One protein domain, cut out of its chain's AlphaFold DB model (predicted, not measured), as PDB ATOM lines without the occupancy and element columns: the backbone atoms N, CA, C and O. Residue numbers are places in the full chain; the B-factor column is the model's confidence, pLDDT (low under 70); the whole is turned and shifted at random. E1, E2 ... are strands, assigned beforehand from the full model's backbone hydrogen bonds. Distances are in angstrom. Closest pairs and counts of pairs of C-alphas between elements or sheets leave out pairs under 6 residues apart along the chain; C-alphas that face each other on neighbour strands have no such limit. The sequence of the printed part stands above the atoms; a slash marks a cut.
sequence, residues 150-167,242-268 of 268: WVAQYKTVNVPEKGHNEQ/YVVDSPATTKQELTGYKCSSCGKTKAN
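AT A GLANCE: This is residues 150 to 167 and 242 to 268 of the 268 residues of an uncharacterized protein of Holdemanella biformis (UniProt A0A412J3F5). A long, thin ribbon of paired strands, E1 beside E4 and farther along E2 beside E3, has E5 folded back beside E4 near one end. The 45 printed residues hold five named strands, E1 to E5 in order, and no named helix: all strand, in antiparallel sheets E1 - E4 - E5 and E2 - E3. It is an extended rod, radius of gyration of the C-alphas 17.4 A, spanning 59 by 13 by 9 A.

HOW THE PARTS SIT: Look first at inner strand E4, residues 249 to 259, which bends by 55 degrees at 256. E1, residues 150 to 159, is antiparallel to it at 157 degrees; find N 155 and O 253 at 2.8 A. E5, residues 265 to 267, forms a hairpin with E4, N 257 and O 266 2.9 A apart. E1 runs on at 20 degrees into E2, residues 162 to 167, antiparallel to E3, residues 242 to 246; N 164 and O 243 are 3.0 A apart.

IN THESE COORDINATES: Find C-alpha 150 at (142.963, 79.472, 116.577); E1 runs 27.7 A from there. E4 covers 29.3 A, E2 17.2 A, E3 11.9 A. E5 covers 6.7 A, ending at (148.058, 87.141, 122.930).

THE WHOLE: The farthest C-alphas, Gln 167 and Ser 261, are 59.3 A apart. Residues 168 to 241 are not printed; C-alphas 167 and 242 are 9.0 A apart. The links printed whole are tight. No printed residue is under 70 in pLDDT.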
ATOM      1  N   TRP A 150     143.047  78.516 115.472       90.81
ATOM      2  CA  TRP A 150     142.963  79.472 116.577       90.81
ATOM      3  C   TRP A 150     141.515  79.834 116.903       90.81
ATOM      4  O   TRP A 150     140.812  80.406 116.078       90.81
ATOM      5  N   VAL A 151     141.103  79.587 118.142       91.75
ATOM      6  CA  VAL A 151     139.786  79.963 118.665       91.75
ATOM      7  C   VAL A 151     139.942  81.169 119.589       91.75
ATOM      8  O   VAL A 151     140.702  81.111 120.559       91.75
ATOM      9  N   ALA A 152     139.221  82.253 119.299       92.88
ATOM     10  CA  ALA A 152     139.201  83.459 120.127       92.88
ATOM     11  C   ALA A 152     138.773  83.132 121.564       92.88
ATOM     12  O   ALA A 152     137.867  82.331 121.790       92.88
ATOM     13  N   GLN A 153     139.465  83.708 122.541       92.00
ATOM     14  CA  GLN A 153     139.173  83.584 123.963       92.00
ATOM     15  C   GLN A 153     138.767  84.945 124.507       92.00
ATOM     16  O   GLN A 153     139.470  85.937 124.321       92.00
ATOM     17  N   TYR A 154     137.639  84.978 125.204       93.00
ATOM     18  CA  TYR A 154     137.086  86.194 125.773       93.00
ATOM     19  C   TYR A 154     137.112  86.126 127.294       93.00
ATOM     20  O   TYR A 154     137.000  85.050 127.884       93.00
ATOM     21  N   LYS A 155     137.272  87.284 127.924       92.25
ATOM     22  CA  LYS A 155     137.057  87.478 129.351       92.25
ATOM     23  C   LYS A 155     135.859  88.393 129.535       92.25
ATOM     24  O   LYS A 155     135.779  89.461 128.935       92.25
ATOM     25  N   THR A 156     134.965  87.980 130.416       93.50
ATOM     26  CA  THR A 156     133.868  88.813 130.892       93.50
ATOM     27  C   THR A 156     134.419  89.921 131.791       93.50
ATOM     28  O   THR A 156     135.087  89.636 132.788       93.50
ATOM     29  N   VAL A 157     134.135  91.175 131.448       94.94
ATOM     30  CA  VAL A 157     134.438  92.358 132.256       94.94
ATOM     31  C   VAL A 157     133.133  93.048 132.630       94.94
ATOM     32  O   VAL A 157     132.318  93.386 131.769       94.94
ATOM     33  N   ASN A 158     132.941  93.247 133.932       92.31
ATOM     34  CA  ASN A 158     131.787  93.942 134.483       92.31
ATOM     35  C   ASN A 158     132.121  95.430 134.590       92.31
ATOM     36  O   ASN A 158     133.022  95.821 135.332       92.31
ATOM     37  N   VAL A 159     131.389  96.251 133.850       93.69
ATOM     38  CA  VAL A 159     131.434  97.705 133.950       93.69
ATOM     39  C   VAL A 159     130.363  98.115 134.962       93.69
ATOM     40  O   VAL A 159     129.181  97.867 134.707       93.69
ATOM     41  N   PRO A 160     130.747  98.687 136.117       92.44
ATOM     42  CA  PRO A 160     129.781  99.115 137.117       92.44
ATOM     43  C   PRO A 160     128.936 100.275 136.592       92.44
ATOM     44  O   PRO A 160     129.342 101.001 135.680       92.44
ATOM     45  N   GLU A 161     127.768 100.444 137.201       94.31
ATOM     46  CA  GLU A 161     126.897 101.584 136.952       94.31
ATOM     47  C   GLU A 161     127.600 102.903 137.290       94.31
ATOM     48  O   GLU A 161     128.412 102.983 138.218       94.31
ATOM     49  N   LYS A 162     127.282 103.944 136.521       94.81
ATOM     50  CA  LYS A 162     127.663 105.321 136.817       94.81
ATOM     51  C   LYS A 162     126.425 106.202 136.788       94.81
ATOM     52  O   LYS A 162     125.586 106.067 135.901       94.81
ATOM     53  N   GLY A 163     126.371 107.126 137.728       94.88
ATOM     54  CA  GLY A 163     125.290 108.084 137.879       94.88
ATOM     55  C   GLY A 163     125.683 109.189 138.847       94.88
ATOM     56  O   GLY A 163     126.762 109.145 139.452       94.88
ATOM     57  N   HIS A 164     124.799 110.165 139.003       96.38
ATOM     58  CA  HIS A 164     125.008 111.339 139.837       96.38
ATOM     59  C   HIS A 164     123.751 111.685 140.637       96.38
ATOM     60  O   HIS A 164     122.649 111.234 140.335       96.38
ATOM     61  N   ASN A 165     123.941 112.475 141.694       94.31
ATOM     62  CA  ASN A 165     122.844 113.014 142.485       94.31
ATOM     63  C   ASN A 165     122.494 114.410 141.973       94.31
ATOM     64  O   ASN A 165     123.366 115.278 141.917       94.31
ATOM     65  N   GLU A 166     121.227 114.630 141.653       96.06
ATOM     66  CA  GLU A 166     120.669 115.940 141.330       96.06
ATOM     67  C   GLU A 166     119.694 116.389 142.424       96.06
ATOM     68  O   GLU A 166     119.021 115.568 143.048       96.06
ATOM     69  N   GLN A 167     119.635 117.697 142.684       96.50
ATOM     70  CA  GLN A 167     118.599 118.283 143.535       96.50
ATOM     71  C   GLN A 167     117.400 118.621 142.658       96.50
ATOM     72  O   GLN A 167     117.493 119.473 141.774       96.50
ATOM     73  N   TYR A 242     118.952 110.215 142.586       94.06
ATOM     74  CA  TYR A 242     120.033 109.560 141.855       94.06
ATOM     75  C   TYR A 242     119.583 109.257 140.426       94.06
ATOM     76  O   TYR A 242     118.593 108.548 140.217       94.06
ATOM     77  N   VAL A 243     120.311 109.786 139.449       94.75
ATOM     78  CA  VAL A 243     120.088 109.541 138.024       94.75
ATOM     79  C   VAL A 243     121.209 108.668 137.488       94.75
ATOM     80  O   VAL A 243     122.391 108.932 137.707       94.75
ATOM     81  N   VAL A 244     120.821 107.607 136.784       96.12
ATOM     82  CA  VAL A 244     121.749 106.664 136.163       96.12
ATOM     83  C   VAL A 244     122.161 107.187 134.790       96.12
ATOM     84  O   VAL A 244     121.352 107.211 133.866       96.12
ATOM     85  N   ASP A 245     123.433 107.552 134.641       93.69
ATOM     86  CA  ASP A 245     124.008 108.017 133.371       93.69
ATOM     87  C   ASP A 245     124.426 106.853 132.471       93.69
ATOM     88  O   ASP A 245     124.450 106.943 131.244       93.69
ATOM     89  N   SER A 246     124.848 105.746 133.079       93.12
ATOM     90  CA  SER A 246     125.285 104.547 132.375       93.12
ATOM     91  C   SER A 246     124.972 103.321 133.221       93.12
ATOM     92  O   SER A 246     125.578 103.168 134.284       93.12
ATOM     93  N   PRO A 247     124.070 102.433 132.764       92.38
ATOM     94  CA  PRO A 247     123.715 101.247 133.528       92.38
ATOM     95  C   PRO A 247     124.919 100.314 133.659       92.38
ATOM     96  O   PRO A 247     125.833 100.320 132.824       92.38
ATOM     97  N   ALA A 248     124.902  99.469 134.689       94.00
ATOM     98  CA  ALA A 248     125.868  98.385 134.783       94.00
ATOM     99  C   ALA A 248     125.784  97.508 133.523       94.00
ATOM    100  O   ALA A 248     124.711  97.043 133.135       94.00
ATOM    101  N   THR A 249     126.922  97.281 132.867       93.12
ATOM    102  CA  THR A 249     126.987  96.456 131.656       93.12
ATOM    103  C   THR A 249     128.075  95.409 131.768       93.12
ATOM    104  O   THR A 249     129.108  95.606 132.401       93.12
ATOM    105  N   THR A 250     127.855  94.284 131.102       93.94
ATOM    106  CA  THR A 250     128.841  93.213 131.001       93.94
ATOM    107  C   THR A 250     129.355  93.174 129.572       93.94
ATOM    108  O   THR A 250     128.566  93.062 128.634       93.94
ATOM    109  N   LYS A 251     130.674  93.269 129.389       91.31
ATOM    110  CA  LYS A 251     131.320  93.240 128.070       91.31
ATOM    111  C   LYS A 251     132.299  92.076 127.984       91.31
ATOM    112  O   LYS A 251     132.880  91.663 128.983       91.31
ATOM    113  N   GLN A 252     132.450  91.523 126.786       92.88
ATOM    114  CA  GLN A 252     133.452  90.502 126.494       92.88
ATOM    115  C   GLN A 252     134.681  91.188 125.901       92.88
ATOM    116  O   GLN A 252     134.597  91.788 124.833       92.88
ATOM    117  N   GLU A 253     135.816  91.093 126.583       91.50
ATOM    118  CA  GLU A 253     137.099  91.568 126.073       91.50
ATOM    119  C   GLU A 253     137.891  90.392 125.507       91.50
ATOM    120  O   GLU A 253     138.026  89.346 126.146       91.50
ATOM    121  N   LEU A 254     138.404  90.549 124.287       92.56
ATOM    122  CA  LEU A 254     139.255  89.546 123.657       92.56
ATOM    123  C   LEU A 254     140.601  89.503 124.391       92.56
ATOM    124  O   LEU A 254     141.362  90.468 124.366       92.56
ATOM    125  N   THR A 255     140.902  88.379 125.039       89.25
ATOM    126  CA  THR A 255     142.153  88.197 125.794       89.25
ATOM    127  C   THR A 255     143.249  87.529 124.977       89.25
ATOM    128  O   THR A 255     144.427  87.626 125.316       89.25
ATOM    129  N   GLY A 256     142.876  86.865 123.886       91.31
ATOM    130  CA  GLY A 256     143.799  86.209 122.975       91.31
ATOM    131  C   GLY A 256     143.124  85.053 122.260       91.31
ATOM    132  O   GLY A 256     141.900  84.984 122.162       91.31
ATOM    133  N   TYR A 257     143.919  84.117 121.760       92.94
ATOM    134  CA  TYR A 257     143.419  82.956 121.036       92.94
ATOM    135  C   TYR A 257     144.069  81.684 121.568       92.94
ATOM    136  O   TYR A 257     145.265  81.675 121.861       92.94
ATOM    137  N   LYS A 258     143.304  80.591 121.638       91.69
ATOM    138  CA  LYS A 258     143.812  79.256 121.975       91.69
ATOM    139  C   LYS A 258     143.689  78.321 120.780       91.69
ATOM    140  O   LYS A 258     142.661  78.299 120.109       91.69
ATOM    141  N   CYS A 259     144.729  77.547 120.507       90.00
ATOM    142  CA  CYS A 259     144.699  76.532 119.466       90.00
ATOM    143  C   CYS A 259     143.908  75.315 119.954       90.00
ATOM    144  O   CYS A 259     144.269  74.714 120.967       90.00
ATOM    145  N   SER A 260     142.862  74.917 119.229       85.88
ATOM    146  CA  SER A 260     141.963  73.827 119.645       85.88
ATOM    147  C   SER A 260     142.638  72.451 119.699       85.88
ATOM    148  O   SER A 260     142.206  71.589 120.454       85.88
ATOM    149  N   SER A 261     143.698  72.246 118.918       82.75
ATOM    150  CA  SER A 261     144.393  70.961 118.766       82.75
ATOM    151  C   SER A 261     145.568  70.741 119.723       82.75
ATOM    152  O   SER A 261     145.906  69.598 120.007       82.75
ATOM    153  N   CYS A 262     146.222  71.802 120.205       86.38
ATOM    154  CA  CYS A 262     147.429  71.676 121.036       86.38
ATOM    155  C   CYS A 262     147.468  72.599 122.256       86.38
ATOM    156  O   CYS A 262     148.468  72.619 122.967       86.38
ATOM    157  N   GLY A 263     146.424  73.401 122.484       83.25
ATOM    158  CA  GLY A 263     146.309  74.252 123.669       83.25
ATOM    159  C   GLY A 263     147.255  75.455 123.717       83.25
ATOM    160  O   GLY A 263     147.152  76.244 124.652       83.25
ATOM    161  N   LYS A 264     148.144  75.645 122.727       88.50
ATOM    162  CA  LYS A 264     148.988  76.848 122.646       88.50
ATOM    163  C   LYS A 264     148.119  78.101 122.629       88.50
ATOM    164  O   LYS A 264     147.084  78.123 121.961       88.50
ATOM    165  N   THR A 265     148.557  79.138 123.331       89.06
ATOM    166  CA  THR A 265     147.900  80.444 123.369       89.06
ATOM    167  C   THR A 265     148.727  81.478 122.611       89.06
ATOM    168  O   THR A 265     149.956  81.413 122.584       89.06
ATOM    169  N   LYS A 266     148.048  82.431 121.976       86.38
ATOM    170  CA  LYS A 266     148.647  83.667 121.462       86.38
ATOM    171  C   LYS A 266     147.902  84.856 122.060       86.38
ATOM    172  O   LYS A 266     146.679  84.790 122.211       86.38
ATOM    173  N   ALA A 267     148.640  85.899 122.430       82.19
ATOM    174  CA  ALA A 267     148.058  87.141 122.930       82.19
ATOM    175  C   ALA A 267     147.220  87.830 121.837       82.19
ATOM    176  O   ALA A 267     147.401  87.540 120.649       82.19
ATOM    177  N   ASN A 268     146.276  88.672 122.271       72.00
ATOM    178  CA  ASN A 268     145.578  89.620 121.400       72.00
ATOM    179  C   ASN A 268     146.555  90.700 120.919       72.00
ATOM    180  O   ASN A 268     147.322  91.189 121.780       72.00
TER     181      ASN A 268